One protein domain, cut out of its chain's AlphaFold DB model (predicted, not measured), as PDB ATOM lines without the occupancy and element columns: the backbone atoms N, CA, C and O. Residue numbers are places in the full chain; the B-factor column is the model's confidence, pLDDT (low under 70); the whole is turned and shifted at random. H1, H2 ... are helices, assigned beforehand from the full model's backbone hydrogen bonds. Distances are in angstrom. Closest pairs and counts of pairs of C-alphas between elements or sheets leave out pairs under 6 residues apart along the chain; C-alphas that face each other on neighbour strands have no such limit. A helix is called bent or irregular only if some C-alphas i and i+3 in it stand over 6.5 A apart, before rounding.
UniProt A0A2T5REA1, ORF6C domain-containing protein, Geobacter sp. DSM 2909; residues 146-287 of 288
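What this domain is: This is residues 146 to 287 of the 288 residues of the protein "ORF6C domain-containing protein" of Geobacter sp. DSM 2909 (UniProt A0A2T5REA1). Two groups of helices make a flat slab: at one end H1, H2 and H3 form an up-and-down bundle, loosely closed between H2 and H3, and at the other end H4 and H6 lie side by side with H5 set about perpendicular to them. The two groups are joined by the helical hairpin of H3 and H4, which meet through a part of each near their tight link, while H2 and H5 lie toward opposite ends of the slab. The printed part has 142 residues, with six named helices in the order H1 to H6 and no named strand; the class is all helix. The whole is only just compact, close to loose, with a radius of gyration of the C-alphas of 17.0 A, and spans 53 by 39 by 20 A.

How they stand to each other: The longest helix, H3, residues 194 to 215, touches H1, residues 146 to 164, at a shallow tilt of 15 degrees, the same way; the closest C-alphas, of Tyr 158 and Val 208, are 5.2 A apart. H1, with residues 155 to 163 alone, touches H2, residues 169 to 184, the two forming a hairpin at a steep tilt of 43 degrees; their closest C-alphas, of Thr 163 and Thr 169, are 5.5 A apart. H2 and H3 are close but not clearly touching, the C-alphas of Leu 180 and Leu 204 being the closest at 8.0 A. With residues 212 to 215 alone, H3 touches H4, residues 220 to 237, closest at the C-alphas of Ile 215 and Trp 223, 6.0 A apart; this hairpin has a tilt of 35.4 degrees, only just steep. H4, the hub, touches H6, residues 267 to 285, the same way at a shallow tilt of 21 degrees, closest at the C-alphas of Ile 231 and His 274, 5.8 A apart. H5, residues 242 to 252, and H4 touch only at the corner, and only just, with 3 pairs of C-alphas within 8 A, closest at Ala 235 and Leu 245, 6.8 A. H5 and H6 only just touch, also with 3 pairs, closest at the C-alphas of Ala 249 and Leu 273, 6.4 A, and stand about perpendicular at 76 degrees. H2 is apart from H4, H5 and H6. Every O i to N i+4 pair is within hydrogen-bond range in H1, H2, H5 and H6, against 13 of 18 in H3 and 11 of 14 in H4.

Where its parts are: H3 is 33.1 A from first to last C-alpha and irregular, with C-alphas 195 and 198 7.5 A apart. H4 is 26.9 A long and only just irregular, with C-alphas 226 and 229 6.52 A apart. H1 begins with C-alpha 146 at (143.669, 134.605, 174.720) and is 27.1 A long; H2 is 23.1 A, H5 15.2 A and H6 27.6 A. H6 ends with C-alpha 285 at (143.782, 135.701, 149.452).

The domain as a whole: The two C-alphas farthest apart, of Thr 187 and Lys 256, are 53.8 A apart. The printed part has no cut. The link from H5 to H6, residues 253 to 266, is long. The mean pLDDT of the printed part is 90.1, and residues 286 to 287 are under 70.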
ATOM      1  N   THR A 146     143.834 135.658 175.732       87.44
ATOM      2  CA  THR A 146     143.669 134.605 174.720       87.44
ATOM      3  C   THR A 146     144.863 134.544 173.764       87.44
ATOM      4  O   THR A 146     145.382 133.458 173.495       87.44
ATOM      5  N   THR A 147     145.366 135.693 173.308       87.44
ATOM      6  CA  THR A 147     146.591 135.788 172.501       87.44
ATOM      7  C   THR A 147     147.820 135.364 173.302       87.44
ATOM      8  O   THR A 147     148.629 134.572 172.817       87.44
ATOM      9  N   ALA A 148     147.934 135.805 174.556       89.38
ATOM     10  CA  ALA A 148     149.012 135.394 175.452       89.38
ATOM     11  C   ALA A 148     149.061 133.867 175.627       89.38
ATOM     12  O   ALA A 148     150.145 133.279 175.643       89.38
ATOM     13  N   ARG A 149     147.899 133.203 175.693       91.50
ATOM     14  CA  ARG A 149     147.826 131.742 175.754       91.50
ATOM     15  C   ARG A 149     148.300 131.077 174.463       91.50
ATOM     16  O   ARG A 149     149.113 130.159 174.533       91.50
ATOM     17  N   LYS A 150     147.884 131.583 173.297       91.50
ATOM     18  CA  LYS A 150     148.371 131.091 171.992       91.50
ATOM     19  C   LYS A 150     149.897 131.192 171.881       91.50
ATOM     20  O   LYS A 150     150.540 130.261 171.405       91.50
ATOM     21  N   ILE A 151     150.480 132.293 172.362       93.50
ATOM     22  CA  ILE A 151     151.938 132.479 172.425       93.50
ATOM     23  C   ILE A 151     152.590 131.388 173.286       93.50
ATOM     24  O   ILE A 151     153.564 130.772 172.856       93.50
ATOM     25  N   GLN A 152     152.045 131.108 174.475       94.56
ATOM     26  CA  GLN A 152     152.559 130.044 175.346       94.56
ATOM     27  C   GLN A 152     152.506 128.666 174.678       94.56
ATOM     28  O   GLN A 152     153.474 127.911 174.773       94.56
ATOM     29  N   ASP A 153     151.407 128.348 173.993       93.69
ATOM     30  CA  ASP A 153     151.236 127.063 173.315       93.69
ATOM     31  C   ASP A 153     152.246 126.903 172.162       93.69
ATOM     32  O   ASP A 153     152.907 125.869 172.059       93.69
ATOM     33  N   LEU A 154     152.471 127.951 171.360       93.62
ATOM     34  CA  LEU A 154     153.487 127.939 170.295       93.62
ATOM     35  C   LEU A 154     154.915 127.809 170.841       93.62
ATOM     36  O   LEU A 154     155.744 127.097 170.270       93.62
ATOM     37  N   VAL A 155     155.212 128.471 171.961       95.19
ATOM     38  CA  VAL A 155     156.500 128.324 172.651       95.19
ATOM     39  C   VAL A 155     156.681 126.894 173.164       95.19
ATOM     40  O   VAL A 155     157.770 126.332 173.029       95.19
ATOM     41  N   LYS A 156     155.628 126.273 173.705       94.81
ATOM     42  CA  LYS A 156     155.660 124.876 174.150       94.81
ATOM     43  C   LYS A 156     155.948 123.924 172.987       94.81
ATOM     44  O   LYS A 156     156.816 123.065 173.131       94.81
ATOM     45  N   ASP A 157     155.299 124.116 171.841       91.81
ATOM     46  CA  ASP A 157     155.551 123.324 170.629       91.81
ATOM     47  C   ASP A 157     157.008 123.463 170.159       91.81
ATOM     48  O   ASP A 157     157.666 122.476 169.820       91.81
ATOM     49  N   TYR A 158     157.557 124.681 170.186       94.31
ATOM     50  CA  TYR A 158     158.963 124.921 169.857       94.31
ATOM     51  C   TYR A 158     159.921 124.181 170.800       94.31
ATOM     52  O   TYR A 158     160.910 123.590 170.351       94.31
ATOM     53  N   ILE A 159     159.635 124.214 172.103       94.38
ATOM     54  CA  ILE A 159     160.433 123.521 173.116       94.38
ATOM     55  C   ILE A 159     160.355 122.005 172.897       94.38
ATOM     56  O   ILE A 159     161.409 121.383 172.834       94.38
ATOM     57  N   ASP A 160     159.169 121.417 172.681       93.25
ATOM     58  CA  ASP A 160     159.028 119.967 172.439       93.25
ATOM     59  C   ASP A 160     159.812 119.505 171.204       93.25
ATOM     60  O   ASP A 160     160.491 118.478 171.254       93.25
ATOM     61  N   ILE A 161     159.803 120.286 170.116       92.12
ATOM     62  CA  ILE A 161     160.617 119.997 168.923       92.12
ATOM     63  C   ILE A 161     162.104 119.975 169.287       92.12
ATOM     64  O   ILE A 161     162.848 119.090 168.858       92.12
ATOM     65  N   HIS A 162     162.561 120.941 170.082       93.12
ATOM     66  CA  HIS A 162     163.958 121.036 170.482       93.12
ATOM     67  C   HIS A 162     164.384 119.940 171.464       93.12
ATOM     68  O   HIS A 162     165.466 119.375 171.288       93.12
ATOM     69  N   THR A 163     163.529 119.597 172.422       93.38
ATOM     70  CA  THR A 163     163.733 118.487 173.357       93.38
ATOM     71  C   THR A 163     163.739 117.150 172.616       93.38
ATOM     72  O   THR A 163     164.650 116.347 172.795       93.38
ATOM     73  N   THR A 164     162.809 116.943 171.680       91.25
ATOM     74  CA  THR A 164     162.763 115.750 170.816       91.25
ATOM     75  C   THR A 164     163.999 115.660 169.912       91.25
ATOM     76  O   THR A 164     164.516 114.573 169.658       91.25
ATOM     77  N   ALA A 165     164.541 116.797 169.466       90.12
ATOM     78  CA  ALA A 165     165.818 116.864 168.757       90.12
ATOM     79  C   ALA A 165     167.045 116.608 169.664       90.12
ATOM     80  O   ALA A 165     168.168 116.594 169.158       90.12
ATOM     81  N   GLY A 166     166.847 116.373 170.968       89.12
ATOM     82  CA  GLY A 166     167.869 116.084 171.980       89.12
ATOM     83  C   GLY A 166     168.604 117.300 172.516       89.12
ATOM     84  O   GLY A 166     169.729 117.161 172.985       89.12
ATOM     85  N   LYS A 167     168.014 118.491 172.406       89.56
ATOM     86  CA  LYS A 167     168.540 119.680 173.079       89.56
ATOM     87  C   LYS A 167     167.965 119.785 174.486       89.56
ATOM     88  O   LYS A 167     166.861 119.323 174.748       89.56
ATOM     89  N   ASP A 168     168.708 120.455 175.357       93.38
ATOM     90  CA  ASP A 168     168.246 120.774 176.701       93.38
ATOM     91  C   ASP A 168     166.982 121.660 176.675       93.38
ATOM     92  O   ASP A 168     166.932 122.686 175.983       93.38
ATOM     93  N   THR A 169     165.971 121.250 177.443       92.62
ATOM     94  CA  THR A 169     164.653 121.894 177.518       92.62
ATOM     95  C   THR A 169     164.762 123.324 178.045       92.62
ATOM     96  O   THR A 169     164.139 124.237 177.497       92.62
ATOM     97  N   GLN A 170     165.590 123.552 179.071       92.12
ATOM     98  CA  GLN A 170     165.744 124.870 179.681       92.12
ATOM     99  C   GLN A 170     166.435 125.846 178.724       92.12
ATOM    100  O   GLN A 170     165.951 126.961 178.527       92.12
ATOM    101  N   ARG A 171     167.516 125.428 178.060       92.31
ATOM    102  CA  ARG A 171     168.212 126.233 177.044       92.31
ATOM    103  C   ARG A 171     167.316 126.538 175.845       92.31
ATOM    104  O   ARG A 171     167.372 127.642 175.301       92.31
ATOM    105  N   ALA A 172     166.474 125.590 175.424       92.50
ATOM    106  CA  ALA A 172     165.501 125.822 174.356       92.50
ATOM    107  C   ALA A 172     164.474 126.896 174.747       92.50
ATOM    108  O   ALA A 172     164.228 127.809 173.954       92.50
ATOM    109  N   ALA A 173     163.949 126.825 175.975       93.56
ATOM    110  CA  ALA A 173     163.022 127.808 176.527       93.56
ATOM    111  C   ALA A 173     163.671 129.194 176.676       93.56
ATOM    112  O   ALA A 173     163.105 130.193 176.238       93.56
ATOM    113  N   GLN A 174     164.883 129.265 177.233       93.81
ATOM    114  CA  GLN A 174     165.624 130.520 177.386       93.81
ATOM    115  C   GLN A 174     165.824 131.220 176.040       93.81
ATOM    116  O   GLN A 174     165.582 132.419 175.941       93.81
ATOM    117  N   ARG A 175     166.199 130.465 175.000       94.06
ATOM    118  CA  ARG A 175     166.450 131.014 173.664       94.06
ATOM    119  C   ARG A 175     165.194 131.574 173.004       94.06
ATOM    120  O   ARG A 175     165.256 132.647 172.423       94.06
ATOM    121  N   ILE A 176     164.063 130.867 173.058       94.81
ATOM    122  CA  ILE A 176     162.842 131.364 172.405       94.81
ATOM    123  C   ILE A 176     162.264 132.574 173.138       94.81
ATOM    124  O   ILE A 176     161.856 133.534 172.490       94.81
ATOM    125  N   TRP A 177     162.302 132.580 174.475       95.25
ATOM    126  CA  TRP A 177     161.840 133.726 175.257       95.25
ATOM    127  C   TRP A 177     162.748 134.946 175.111       95.25
ATOM    128  O   TRP A 177     162.236 136.062 175.053       95.25
ATOM    129  N   SER A 178     164.074 134.775 175.046       94.31
ATOM    130  CA  SER A 178     164.981 135.900 174.796       94.31
ATOM    131  C   SER A 178     164.795 136.468 173.391       94.31
ATOM    132  O   SER A 178     164.664 137.678 173.247       94.31
ATOM    133  N   SER A 179     164.689 135.612 172.370       94.19
ATOM    134  CA  SER A 179     164.442 136.055 170.995       94.19
ATOM    135  C   SER A 179     163.098 136.769 170.841       94.19
ATOM    136  O   SER A 179     163.061 137.812 170.200       94.19
ATOM    137  N   LEU A 180     162.021 136.270 171.463       94.75
ATOM    138  CA  LEU A 180     160.706 136.921 171.410       94.75
ATOM    139  C   LEU A 180     160.751 138.327 172.024       94.75
ATOM    140  O   LEU A 180     160.242 139.278 171.444       94.75
ATOM    141  N   LYS A 181     161.382 138.470 173.191       93.56
ATOM    142  CA  LYS A 181     161.502 139.768 173.865       93.56
ATOM    143  C   LYS A 181     162.327 140.773 173.068       93.56
ATOM    144  O   LYS A 181     161.948 141.936 173.000       93.56
ATOM    145  N   ASN A 182     163.412 140.315 172.449       93.62
ATOM    146  CA  ASN A 182     164.271 141.165 171.631       93.62
ATOM    147  C   ASN A 182     163.582 141.594 170.324       93.62
ATOM    148  O   ASN A 182     163.732 142.740 169.926       93.62
ATOM    149  N   GLU A 183     162.807 140.709 169.685       93.25
ATOM    150  CA  GLU A 183     162.062 141.018 168.451       93.25
ATOM    151  C   GLU A 183     161.030 142.135 168.660       93.25
ATOM    152  O   GLU A 183     160.895 143.021 167.822       93.25
ATOM    153  N   PHE A 184     160.314 142.099 169.787       91.94
ATOM    154  CA  PHE A 184     159.263 143.071 170.104       91.94
ATOM    155  C   PHE A 184     159.739 144.208 171.018       91.94
ATOM    156  O   PHE A 184     158.941 145.067 171.374       91.94
ATOM    157  N   ASN A 185     161.025 144.228 171.387       90.06
ATOM    158  CA  ASN A 185     161.625 145.202 172.302       90.06
ATOM    159  C   ASN A 185     160.856 145.357 173.634       90.06
ATOM    160  O   ASN A 185     160.566 146.466 174.080       90.06
ATOM    161  N   VAL A 186     160.510 144.231 174.267       88.38
ATOM    162  CA  VAL A 186     159.723 144.184 175.514       88.38
ATOM    163  C   VAL A 186     160.460 143.468 176.640       88.38
ATOM    164  O   VAL A 186     161.238 142.537 176.412       88.38
ATOM    165  N   THR A 187     160.175 143.834 177.893       86.44
ATOM    166  CA  THR A 187     160.754 143.137 179.056       86.44
ATOM    167  C   THR A 187     159.999 141.846 179.378       86.44
ATOM    168  O   THR A 187     160.590 140.859 179.839       86.44
ATOM    169  N   SER A 188     158.705 141.821 179.052       87.81
ATOM    170  CA  SER A 188     157.800 140.686 179.193       87.81
ATOM    171  C   SER A 188     156.941 140.523 177.943       87.81
ATOM    172  O   SER A 188     156.448 141.494 177.387       87.81
ATOM    173  N   TYR A 189     156.667 139.284 177.523       86.94
ATOM    174  CA  TYR A 189     155.791 139.030 176.367       86.94
ATOM    175  C   TYR A 189     154.351 139.532 176.574       86.94
ATOM    176  O   TYR A 189     153.615 139.699 175.611       86.94
ATOM    177  N   LYS A 190     153.935 139.761 177.827       88.31
ATOM    178  CA  LYS A 190     152.625 140.347 178.145       88.31
ATOM    179  C   LYS A 190     152.548 141.847 177.850       88.31
ATOM    180  O   LYS A 190     151.451 142.380 177.837       88.31
ATOM    181  N   GLU A 191     153.687 142.500 177.634       87.62
ATOM    182  CA  GLU A 191     153.787 143.923 177.285       87.62
ATOM    183  C   GLU A 191     153.776 144.140 175.767       87.62
ATOM    184  O   GLU A 191     153.906 145.269 175.308       87.62
ATOM    185  N   ILE A 192     153.626 143.073 174.970       88.50
ATOM    186  CA  ILE A 192     153.494 143.208 173.518       88.50
ATOM    187  C   ILE A 192     152.247 144.068 173.231       88.50
ATOM    188  O   ILE A 192     151.177 143.775 173.784       88.50
ATOM    189  N   PRO A 193     152.362 145.117 172.393       89.06
ATOM    190  CA  PRO A 193     151.227 145.939 171.990       89.06
ATOM    191  C   PRO A 193     150.111 145.110 171.348       89.06
ATOM    192  O   PRO A 193     150.379 144.158 170.614       89.06
ATOM    193  N   ALA A 194     148.850 145.485 171.573       88.56
ATOM    194  CA  ALA A 194     147.709 144.759 171.004       88.56
ATOM    195  C   ALA A 194     147.750 144.691 169.462       88.56
ATOM    196  O   ALA A 194     147.424 143.656 168.892       88.56
ATOM    197  N   GLN A 195     148.229 145.749 168.799       88.88
ATOM    198  CA  GLN A 195     148.419 145.816 167.341       88.88
ATOM    199  C   GLN A 195     149.426 144.786 166.794       88.88
ATOM    200  O   GLN A 195     149.334 144.373 165.642       88.88
ATOM    201  N   ASP A 196     150.375 144.347 167.625       90.25
ATOM    202  CA  ASP A 196     151.418 143.393 167.249       90.25
ATOM    203  C   ASP A 196     151.030 141.942 167.587       90.25
ATOM    204  O   ASP A 196     151.845 141.029 167.428       90.25
ATOM    205  N   SER A 197     149.786 141.688 168.023       88.25
ATOM    206  CA  SER A 197     149.318 140.348 168.404       88.25
ATOM    207  C   SER A 197     149.502 139.321 167.291       88.25
ATOM    208  O   SER A 197     150.051 138.237 167.514       88.25
ATOM    209  N   ASP A 198     149.073 139.671 166.080       90.19
ATOM    210  CA  ASP A 198     149.107 138.766 164.934       90.19
ATOM    211  C   ASP A 198     150.533 138.591 164.426       90.19
ATOM    212  O   ASP A 198     150.955 137.471 164.123       90.19
ATOM    213  N   ARG A 199     151.320 139.673 164.440       92.69
ATOM    214  CA  ARG A 199     152.747 139.642 164.108       92.69
ATOM    215  C   ARG A 199     153.516 138.715 165.055       92.69
ATOM    216  O   ARG A 199     154.332 137.920 164.589       92.69
ATOM    217  N   ALA A 200     153.233 138.751 166.358       93.38
ATOM    218  CA  ALA A 200     153.854 137.868 167.348       93.38
ATOM    219  C   ALA A 200     153.520 136.390 167.115       93.38
ATOM    220  O   ALA A 200     154.410 135.533 167.159       93.38
ATOM    221  N   ILE A 201     152.256 136.085 166.811       92.50
ATOM    222  CA  ILE A 201     151.822 134.724 166.477       92.50
ATOM    223  C   ILE A 201     152.518 134.235 165.201       92.50
ATOM    224  O   ILE A 201     153.079 133.137 165.199       92.50
ATOM    225  N   GLN A 202     152.524 135.039 164.135       92.38
ATOM    226  CA  GLN A 202     153.154 134.682 162.860       92.38
ATOM    227  C   GLN A 202     154.662 134.457 163.013       92.38
ATOM    228  O   GLN A 202     155.198 133.466 162.509       92.38
ATOM    229  N   TRP A 203     155.346 135.323 163.764       95.06
ATOM    230  CA  TRP A 203     156.773 135.180 164.042       95.06
ATOM    231  C   TRP A 203     157.073 133.873 164.793       95.06
ATOM    232  O   TRP A 203     157.954 133.112 164.386       95.06
ATOM    233  N   LEU A 204     156.296 133.534 165.828       95.06
ATOM    234  CA  LEU A 204     156.456 132.270 166.561       95.06
ATOM    235  C   LEU A 204     156.162 131.046 165.689       95.06
ATOM    236  O   LEU A 204     156.895 130.056 165.741       95.06
ATOM    237  N   GLN A 205     155.124 131.108 164.853       92.06
ATOM    238  CA  GLN A 205     154.828 130.052 163.885       92.06
ATOM    239  C   GLN A 205     155.990 129.841 162.904       92.06
ATOM    240  O   GLN A 205     156.322 128.692 162.598       92.06
ATOM    241  N   ALA A 206     156.654 130.915 162.463       91.94
ATOM    242  CA  ALA A 206     157.851 130.831 161.630       91.94
ATOM    243  C   ALA A 206     159.018 130.159 162.375       91.94
ATOM    244  O   ALA A 206     159.642 129.246 161.827       91.94
ATOM    245  N   GLN A 207     159.261 130.512 163.645       94.56
ATOM    246  CA  GLN A 207     160.286 129.857 164.474       94.56
ATOM    247  C   GLN A 207     160.027 128.350 164.633       94.56
ATOM    248  O   GLN A 207     160.941 127.531 164.486       94.56
ATOM    249  N   VAL A 208     158.770 127.963 164.877       92.00
ATOM    250  CA  VAL A 208     158.351 126.554 164.939       92.00
ATOM    251  C   VAL A 208     158.587 125.866 163.591       92.00
ATOM    252  O   VAL A 208     159.183 124.788 163.552       92.00
ATOM    253  N   ALA A 209     158.190 126.484 162.475       90.50
ATOM    254  CA  ALA A 209     158.379 125.927 161.135       90.50
ATOM    255  C   ALA A 209     159.861 125.690 160.797       90.50
ATOM    256  O   ALA A 209     160.201 124.628 160.276       90.50
ATOM    257  N   MET A 210     160.751 126.618 161.164       91.00
ATOM    258  CA  MET A 210     162.204 126.474 160.994       91.00
ATOM    259  C   MET A 210     162.803 125.373 161.885       91.00
ATOM    260  O   MET A 210     163.819 124.765 161.540       91.00
ATOM    261  N   ALA A 211     162.193 125.092 163.040       92.25
ATOM    262  CA  ALA A 211     162.645 124.037 163.942       92.25
ATOM    263  C   ALA A 211     162.192 122.632 163.501       92.25
ATOM    264  O   ALA A 211     162.948 121.675 163.683       92.25
ATOM    265  N   ARG A 212     161.007 122.495 162.885       90.44
ATOM    266  CA  ARG A 212     160.399 121.201 162.501       90.44
ATOM    267  C   ARG A 212     161.328 120.250 161.731       90.44
ATOM    268  O   ARG A 212     161.370 119.077 162.098       90.44
ATOM    269  N   PRO A 213     162.111 120.668 160.715       91.38
ATOM    270  CA  PRO A 213     162.985 119.748 159.980       91.38
ATOM    271  C   PRO A 213     163.983 118.980 160.861       91.38
ATOM    272  O   PRO A 213     164.390 117.880 160.492       91.38
ATOM    273  N   LYS A 214     164.335 119.510 162.043       91.06
ATOM    274  CA  LYS A 214     165.294 118.896 162.979       91.06
ATOM    275  C   LYS A 214     164.809 117.564 163.549       91.06
ATOM    276  O   LYS A 214     165.633 116.704 163.843       91.06
ATOM    277  N   ILE A 215     163.494 117.373 163.675       92.69
ATOM    278  CA  ILE A 215     162.913 116.126 164.199       92.69
ATOM    279  C   ILE A 215     162.541 115.127 163.099       92.69
ATOM    280  O   ILE A 215     162.250 113.982 163.413       92.69
ATOM    281  N   ARG A 216     162.621 115.499 161.812       90.31
ATOM    282  CA  ARG A 216     162.167 114.658 160.687       90.31
ATOM    283  C   ARG A 216     162.801 113.263 160.654       90.31
ATOM    284  O   ARG A 216     162.110 112.288 160.390       90.31
ATOM    285  N   ARG A 217     164.117 113.176 160.882       87.94
ATOM    286  CA  ARG A 217     164.852 111.896 160.880       87.94
ATOM    287  C   ARG A 217     164.794 111.184 162.232       87.94
ATOM    288  O   ARG A 217     164.732 109.967 162.264       87.94
ATOM    289  N   ARG A 218     164.822 111.944 163.333       89.88
ATOM    290  CA  ARG A 218     164.927 111.407 164.699       89.88
ATOM    291  C   ARG A 218     163.591 110.938 165.276       89.88
ATOM    292  O   ARG A 218     163.559 109.951 165.993       89.88
ATOM    293  N   ALA A 219     162.512 111.660 164.990       91.56
ATOM    294  CA  ALA A 219     161.163 111.380 165.467       91.56
ATOM    295  C   ALA A 219     160.171 111.569 164.304       91.56
ATOM    296  O   ALA A 219     159.484 112.596 164.220       91.56
ATOM    297  N   PRO A 220     160.133 110.608 163.364       89.62
ATOM    298  CA  PRO A 220     159.374 110.726 162.123       89.62
ATOM    299  C   PRO A 220     157.866 110.883 162.350       89.62
ATOM    300  O   PRO A 220     157.229 111.668 161.648       89.62
ATOM    301  N   ASP A 221     157.303 110.199 163.347       90.00
ATOM    302  CA  ASP A 221     155.865 110.239 163.636       90.00
ATOM    303  C   ASP A 221     155.444 111.581 164.234       90.00
ATOM    304  O   ASP A 221     154.559 112.243 163.690       90.00
ATOM    305  N   LYS A 222     156.172 112.066 165.251       89.25
ATOM    306  CA  LYS A 222     155.992 113.423 165.800       89.25
ATOM    307  C   LYS A 222     156.121 114.499 164.719       89.25
ATOM    308  O   LYS A 222     155.386 115.487 164.709       89.25
ATOM    309  N   TRP A 223     157.053 114.320 163.779       93.00
ATOM    310  CA  TRP A 223     157.197 115.240 162.656       93.00
ATOM    311  C   TRP A 223     155.957 115.237 161.751       93.00
ATOM    312  O   TRP A 223     155.478 116.317 161.398       93.00
ATOM    313  N   LYS A 224     155.390 114.066 161.422       91.25
ATOM    314  CA  LYS A 224     154.137 113.984 160.650       91.25
ATOM    315  C   LYS A 224     152.969 114.639 161.396       91.25
ATOM    316  O   LYS A 224     152.238 115.433 160.807       91.25
ATOM    317  N   GLU A 225     152.838 114.379 162.697       89.88
ATOM    318  CA  GLU A 225     151.800 114.978 163.550       89.88
ATOM    319  C   GLU A 225     151.841 116.508 163.555       89.88
ATOM    320  O   GLU A 225     150.795 117.162 163.493       89.88
ATOM    321  N   SER A 226     153.048 117.083 163.526       88.69
ATOM    322  CA  SER A 226     153.242 118.536 163.467       88.69
ATOM    323  C   SER A 226     152.695 119.193 162.189       88.69
ATOM    324  O   SER A 226     152.480 120.408 162.173       88.69
ATOM    325  N   LEU A 227     152.459 118.415 161.123       90.00
ATOM    326  CA  LEU A 227     151.943 118.902 159.841       90.00
ATOM    327  C   LEU A 227     150.425 118.763 159.703       90.00
ATOM    328  O   LEU A 227     149.829 119.550 158.970       90.00
ATOM    329  N   TYR A 228     149.780 117.842 160.426       91.31
ATOM    330  CA  TYR A 228     148.330 117.647 160.315       91.31
ATOM    331  C   TYR A 228     147.549 118.897 160.725       91.31
ATOM    332  O   TYR A 228     146.697 119.356 159.968       91.31
ATOM    333  N   LYS A 229     147.866 119.485 161.889       88.56
ATOM    334  CA  LYS A 229     147.181 120.692 162.389       88.56
ATOM    335  C   LYS A 229     147.249 121.855 161.377       88.56
ATOM    336  O   LYS A 229     146.189 122.362 161.024       88.56
ATOM    337  N   PRO A 230     148.431 122.251 160.852       89.75
ATOM    338  CA  PRO A 230     148.518 123.275 159.810       89.75
ATOM    339  C   PRO A 230     147.756 122.953 158.523       89.75
ATOM    340  O   PRO A 230     147.207 123.863 157.916       89.75
ATOM    341  N   ILE A 231     147.746 121.690 158.082       92.12
ATOM    342  CA  ILE A 231     147.034 121.291 156.858       92.12
ATOM    343  C   ILE A 231     145.524 121.457 157.052       92.12
ATOM    344  O   ILE A 231     144.879 122.098 156.229       92.12
ATOM    345  N   TYR A 232     144.974 120.936 158.151       92.31
ATOM    346  CA  TYR A 232     143.542 121.051 158.433       92.31
ATOM    347  C   TYR A 232     143.102 122.490 158.699       92.31
ATOM    348  O   TYR A 232     142.025 122.869 158.256       92.31
ATOM    349  N   ALA A 233     143.929 123.299 159.370       88.88
ATOM    350  CA  ALA A 233     143.635 124.718 159.571       88.88
ATOM    351  C   ALA A 233     143.469 125.444 158.225       88.88
ATOM    352  O   ALA A 233     142.437 126.055 157.984       88.88
ATOM    353  N   ARG A 234     144.422 125.258 157.300       91.19
ATOM    354  CA  ARG A 234     144.363 125.841 155.948       91.19
ATOM    355  C   ARG A 234     143.198 125.315 155.115       91.19
ATOM    356  O   ARG A 234     142.660 126.048 154.298       91.19
ATOM    357  N   ALA A 235     142.835 124.042 155.281       91.12
ATOM    358  CA  ALA A 235     141.656 123.484 154.624       91.12
ATOM    359  C   ALA A 235     140.377 124.182 155.113       91.12
ATOM    360  O   ALA A 235     139.542 124.553 154.294       91.12
ATOM    361  N   GLY A 236     140.281 124.436 156.423       89.94
ATOM    362  CA  GLY A 236     139.206 125.231 157.018       89.94
ATOM    363  C   GLY A 236     139.161 126.666 156.489       89.94
ATOM    364  O   GLY A 236     138.089 127.124 156.113       89.94
ATOM    365  N   ASP A 237     140.314 127.332 156.370       87.12
ATOM    366  CA  ASP A 237     140.412 128.691 155.805       87.12
ATOM    367  C   ASP A 237     139.930 128.759 154.341       87.12
ATOM    368  O   ASP A 237     139.447 129.793 153.885       87.12
ATOM    369  N   LEU A 238     140.051 127.654 153.596       88.56
ATOM    370  CA  LEU A 238     139.569 127.517 152.217       88.56
ATOM    371  C   LEU A 238     138.120 127.007 152.121       88.56
ATOM    372  O   LEU A 238     137.602 126.888 151.012       88.56
ATOM    373  N   GLY A 239     137.478 126.670 153.245       89.44
ATOM    374  CA  GLY A 239     136.143 126.061 153.267       89.44
ATOM    375  C   GLY A 239     136.092 124.637 152.698       89.44
ATOM    376  O   GLY A 239     135.023 124.170 152.314       89.44
ATOM    377  N   ILE A 240     137.231 123.946 152.620       89.81
ATOM    378  CA  ILE A 240     137.351 122.600 152.048       89.81
ATOM    379  C   ILE A 240     137.009 121.565 153.125       89.81
ATOM    380  O   ILE A 240     137.567 121.591 154.229       89.81
ATOM    381  N   SER A 241     136.115 120.624 152.809       92.38
ATOM    382  CA  SER A 241     135.775 119.526 153.720       92.38
ATOM    383  C   SER A 241     136.948 118.545 153.890       92.38
ATOM    384  O   SER A 241     137.927 118.553 153.143       92.38
ATOM    385  N   LYS A 242     136.879 117.650 154.885       89.81
ATOM    386  CA  LYS A 242     137.927 116.626 155.067       89.81
ATOM    387  C   LYS A 242     138.021 115.678 153.869       89.81
ATOM    388  O   LYS A 242     139.118 115.249 153.527       89.81
ATOM    389  N   GLU A 243     136.885 115.359 153.259       89.69
ATOM    390  CA  GLU A 243     136.791 114.481 152.092       89.69
ATOM    391  C   GLU A 243     137.385 115.166 150.860       89.69
ATOM    392  O   GLU A 243     138.254 114.597 150.197       89.69
ATOM    393  N   ASP A 244     137.032 116.432 150.643       89.44
ATOM    394  CA  ASP A 244     137.579 117.238 149.549       89.44
ATOM    395  C   ASP A 244     139.084 117.470 149.704       89.44
ATOM    396  O   ASP A 244     139.823 117.477 148.721       89.44
ATOM    397  N   LEU A 245     139.581 117.590 150.940       89.88
ATOM    398  CA  LEU A 245     141.016 117.662 151.211       89.88
ATOM    399  C   LEU A 245     141.737 116.377 150.778       89.88
ATOM    400  O   LEU A 245     142.863 116.444 150.281       89.88
ATOM    401  N   TYR A 246     141.124 115.208 150.972       92.12
ATOM    402  CA  TYR A 246     141.712 113.932 150.555       92.12
ATOM    403  C   TYR A 246     141.684 113.760 149.038       92.12
ATOM    404  O   TYR A 246     142.674 113.293 148.471       92.12
ATOM    405  N   LEU A 247     140.609 114.202 148.381       90.12
ATOM    406  CA  LEU A 247     140.522 114.252 146.920       90.12
ATOM    407  C   LEU A 247     141.580 115.196 146.336       90.12
ATOM    408  O   LEU A 247     142.351 114.795 145.463       90.12
ATOM    409  N   LEU A 248     141.705 116.403 146.896       89.12
ATOM    410  CA  LEU A 248     142.730 117.373 146.512       89.12
ATOM    411  C   LEU A 248     144.140 116.803 146.710       89.12
ATOM    412  O   LEU A 248     145.014 116.980 145.860       89.12
ATOM    413  N   ALA A 249     144.380 116.107 147.821       90.31
ATOM    414  CA  ALA A 249     145.659 115.456 148.072       90.31
ATOM    415  C   ALA A 249     145.947 114.360 147.039       90.31
ATOM    416  O   ALA A 249     147.070 114.284 146.543       90.31
ATOM    417  N   GLN A 250     144.953 113.539 146.688       90.12
ATOM    418  CA  GLN A 250     145.094 112.490 145.681       90.12
ATOM    419  C   GLN A 250     145.428 113.066 144.301       90.12
ATOM    420  O   GLN A 250     146.363 112.586 143.657       90.12
ATOM    421  N   GLU A 251     144.714 114.112 143.883       89.81
ATOM    422  CA  GLU A 251     144.921 114.794 142.604       89.81
ATOM    423  C   GLU A 251     146.299 115.470 142.548       89.81
ATOM    424  O   GLU A 251     147.114 115.181 141.671       89.81
ATOM    425  N   ARG A 252     146.615 116.328 143.527       89.94
ATOM    426  CA  ARG A 252     147.839 117.149 143.518       89.94
ATOM    427  C   ARG A 252     149.118 116.357 143.745       89.94
ATOM    428  O   ARG A 252     150.188 116.803 143.333       89.94
ATOM    429  N   LEU A 253     149.030 115.211 144.414       89.31
ATOM    430  CA  LEU A 253     150.170 114.323 144.636       89.31
ATOM    431  C   LEU A 253     150.235 113.168 143.625       89.31
ATOM    432  O   LEU A 253     151.177 112.378 143.702       89.31
ATOM    433  N   ALA A 254     149.277 113.072 142.694       88.62
ATOM    434  CA  ALA A 254     149.157 111.988 141.717       88.62
ATOM    435  C   ALA A 254     149.234 110.588 142.366       88.62
ATOM    436  O   ALA A 254     149.974 109.703 141.924       88.62
ATOM    437  N   LEU A 255     148.496 110.389 143.467       87.62
ATOM    438  CA  LEU A 255     148.504 109.121 144.200       87.62
ATOM    439  C   LEU A 255     147.715 108.051 143.439       87.62
ATOM    440  O   LEU A 255     146.575 108.263 143.035       87.62
ATOM    441  N   LYS A 256     148.299 106.853 143.313       82.94
ATOM    442  CA  LYS A 256     147.654 105.704 142.648       82.94
ATOM    443  C   LYS A 256     146.453 105.144 143.415       82.94
ATOM    444  O   LYS A 256     145.609 104.486 142.820       82.94
ATOM    445  N   LYS A 257     146.413 105.338 144.736       85.44
ATOM    446  CA  LYS A 257     145.341 104.858 145.615       85.44
ATOM    447  C   LYS A 257     144.700 106.050 146.331       85.44
ATOM    448  O   LYS A 257     145.447 106.939 146.750       85.44
ATOM    449  N   PRO A 258     143.367 106.059 146.500       86.31
ATOM    450  CA  PRO A 258     142.702 107.052 147.330       86.31
ATOM    451  C   PRO A 258     143.126 106.874 148.787       86.31
ATOM    452  O   PRO A 258     143.291 105.746 149.258       86.31
ATOM    453  N   ILE A 259     143.296 107.990 149.489       89.06
ATOM    454  CA  ILE A 259     143.641 108.003 150.913       89.06
ATOM    455  C   ILE A 259     142.389 108.251 151.750       89.06
ATOM    456  O   ILE A 259     141.524 109.037 151.368       89.06
ATOM    457  N   ARG A 260     142.303 107.604 152.915       87.44
ATOM    458  CA  ARG A 260     141.230 107.858 153.902       87.44
ATOM    459  C   ARG A 260     141.707 108.711 155.072       87.44
ATOM    460  O   ARG A 260     140.911 109.166 155.892       87.44
ATOM    461  N   SER A 261     143.020 108.902 155.176       89.62
ATOM    462  CA  SER A 261     143.660 109.630 156.261       89.62
ATOM    463  C   SER A 261     145.001 110.204 155.825       89.62
ATOM    464  O   SER A 261     145.796 109.529 155.173       89.62
ATOM    465  N   LEU A 262     145.330 111.413 156.295       88.25
ATOM    466  CA  LEU A 262     146.664 112.002 156.104       88.25
ATOM    467  C   LEU A 262     147.793 111.148 156.707       88.25
ATOM    468  O   LEU A 262     148.951 111.318 156.330       88.25
ATOM    469  N   LYS A 263     147.478 110.228 157.633       89.06
ATOM    470  CA  LYS A 263     148.458 109.314 158.243       89.06
ATOM    471  C   LYS A 263     149.039 108.306 157.246       89.06
ATOM    472  O   LYS A 263     150.165 107.850 157.439       89.06
ATOM    473  N   GLU A 264     148.296 107.992 156.186       88.06
ATOM    474  CA  GLU A 264     148.698 107.052 155.131       88.06
ATOM    475  C   GLU A 264     149.778 107.643 154.210       88.06
ATOM    476  O   GLU A 264     150.456 106.914 153.487       88.06
ATOM    477  N   LEU A 265     149.990 108.964 154.264       88.94
ATOM    478  CA  LEU A 265     150.979 109.647 153.443       88.94
ATOM    479  C   LEU A 265     152.414 109.383 153.919       88.94
ATOM    480  O   LEU A 265     152.740 109.333 155.118       88.94
ATOM    481  N   THR A 266     153.319 109.286 152.943       90.38
ATOM    482  CA  THR A 266     154.758 109.290 153.214       90.38
ATOM    483  C   THR A 266     155.187 110.659 153.742       90.38
ATOM    484  O   THR A 266     154.515 111.672 153.541       90.38
ATOM    485  N   GLN A 267     156.349 110.734 154.400       89.44
ATOM    486  CA  GLN A 267     156.862 112.024 154.874       89.44
ATOM    487  C   GLN A 267     157.039 113.039 153.738       89.44
ATOM    488  O   GLN A 267     156.806 114.231 153.921       89.44
ATOM    489  N   ARG A 268     157.474 112.569 152.562       89.88
ATOM    490  CA  ARG A 268     157.711 113.419 151.392       89.88
ATOM    491  C   ARG A 268     156.400 113.983 150.859       89.88
ATOM    492  O   ARG A 268     156.329 115.178 150.582       89.88
ATOM    493  N   ASP A 269     155.381 113.140 150.755       90.88
ATOM    494  CA  ASP A 269     154.086 113.526 150.196       90.88
ATOM    495  C   ASP A 269     153.318 114.435 151.153       90.88
ATOM    496  O   ASP A 269     152.769 115.447 150.728       90.88
ATOM    497  N   LEU A 270     153.401 114.174 152.462       92.12
ATOM    498  CA  LEU A 270     152.840 115.058 153.483       92.12
ATOM    499  C   LEU A 270     153.498 116.448 153.466       92.12
ATOM    500  O   LEU A 270     152.812 117.464 153.588       92.12
ATOM    501  N   GLN A 271     154.821 116.516 153.264       91.75
ATOM    502  CA  GLN A 271     155.524 117.794 153.114       91.75
ATOM    503  C   GLN A 271     155.065 118.554 151.866       91.75
ATOM    504  O   GLN A 271     154.862 119.767 151.917       91.75
ATOM    505  N   ARG A 272     154.923 117.845 150.740       92.56
ATOM    506  CA  ARG A 272     154.442 118.423 149.480       92.56
ATOM    507  C   ARG A 272     153.028 118.960 149.632       92.56
ATOM    508  O   ARG A 272     152.808 120.116 149.293       92.56
ATOM    509  N   LEU A 273     152.121 118.178 150.216       92.75
ATOM    510  CA  LEU A 273     150.748 118.603 150.478       92.75
ATOM    511  C   LEU A 273     150.711 119.865 151.343       92.75
ATOM    512  O   LEU A 273     150.019 120.817 151.004       92.75
ATOM    513  N   HIS A 274     151.510 119.921 152.412       91.69
ATOM    514  CA  HIS A 274     151.608 121.121 153.244       91.69
ATOM    515  C   HIS A 274     152.029 122.366 152.440       91.69
ATOM    516  O   HIS A 274     151.445 123.433 152.625       91.69
ATOM    517  N   HIS A 275     153.001 122.250 151.527       91.00
ATOM    518  CA  HIS A 275     153.393 123.361 150.646       91.00
ATOM    519  C   HIS A 275     152.311 123.734 149.626       91.00
ATOM    520  O   HIS A 275     152.104 124.919 149.379       91.00
ATOM    521  N   VAL A 276     151.597 122.752 149.073       92.06
ATOM    522  CA  VAL A 276     150.459 123.005 148.176       92.06
ATOM    523  C   VAL A 276     149.373 123.790 148.913       92.06
ATOM    524  O   VAL A 276     148.938 124.823 148.424       92.06
ATOM    525  N   MET A 277     149.020 123.391 150.137       91.88
ATOM    526  CA  MET A 277     148.037 124.116 150.950       91.88
ATOM    527  C   MET A 277     148.491 125.541 151.297       91.88
ATOM    528  O   MET A 277     147.665 126.445 151.384       91.88
ATOM    529  N   ILE A 278     149.799 125.774 151.486       89.06
ATOM    530  CA  ILE A 278     150.340 127.138 151.626       89.06
ATOM    531  C   ILE A 278     150.047 127.971 150.382       89.06
ATOM    532  O   ILE A 278     149.607 129.115 150.496       89.06
ATOM    533  N   TYR A 279     150.306 127.399 149.213       90.19
ATOM    534  CA  TYR A 279     150.106 128.073 147.943       90.19
ATOM    535  C   TYR A 279     148.626 128.363 147.666       90.19
ATOM    536  O   TYR A 279     148.303 129.483 147.278       90.19
ATOM    537  N   GLU A 280     147.725 127.412 147.924       88.38
ATOM    538  CA  GLU A 280     146.287 127.589 147.675       88.38
ATOM    539  C   GLU A 280     145.666 128.685 148.555       88.38
ATOM    540  O   GLU A 280     144.939 129.529 148.038       88.38
ATOM    541  N   VAL A 281     146.021 128.759 149.845       88.12
ATOM    542  CA  VAL A 281     145.577 129.860 150.728       88.12
ATOM    543  C   VAL A 281     146.124 131.208 150.256       88.12
ATOM    544  O   VAL A 281     145.418 132.212 150.244       88.12
ATOM    545  N   LYS A 282     147.392 131.254 149.828       87.44
ATOM    546  CA  LYS A 282     147.970 132.495 149.296       87.44
ATOM    547  C   LYS A 282     147.274 132.924 148.000       87.44
ATOM    548  O   LYS A 282     147.086 134.114 147.778       87.44
ATOM    549  N   LYS A 283     146.890 131.966 147.155       88.19
ATOM    550  CA  LYS A 283     146.161 132.202 145.905       88.19
ATOM    551  C   LYS A 283     144.735 132.696 146.159       88.19
ATOM    552  O   LYS A 283     144.299 133.603 145.457       88.19
ATOM    553  N   SER A 284     144.021 132.138 147.139       81.62
ATOM    554  CA  SER A 284     142.662 132.581 147.479       81.62
ATOM    555  C   SER A 284     142.637 133.983 148.092       81.62
ATOM    556  O   SER A 284     141.730 134.745 147.782       81.62
ATOM    557  N   GLY A 285     143.650 134.353 148.883       72.25
ATOM    558  CA  GLY A 285     143.782 135.701 149.452       72.25
ATOM    559  C   GLY A 285     144.217 136.791 148.462       72.25
ATOM    560  O   GLY A 285     144.064 137.967 148.761       72.25
ATOM    561  N   ASN A 286     144.741 136.415 147.290       61.75
ATOM    562  CA  ASN A 286     145.159 137.331 146.218       61.75
ATOM    563  C   ASN A 286     144.119 137.445 145.086       61.75
ATOM    564  O   ASN A 286     144.438 137.953 144.007       61.75
ATOM    565  N   LYS A 287     142.905 136.919 145.284       46.25
ATOM    566  CA  LYS A 287     141.802 137.111 144.340       46.25
ATOM    567  C   LYS A 287     141.340 138.578 144.448       46.25
ATOM    568  O   LYS A 287     141.095 139.002 145.574       46.25
TER     569      LYS A 287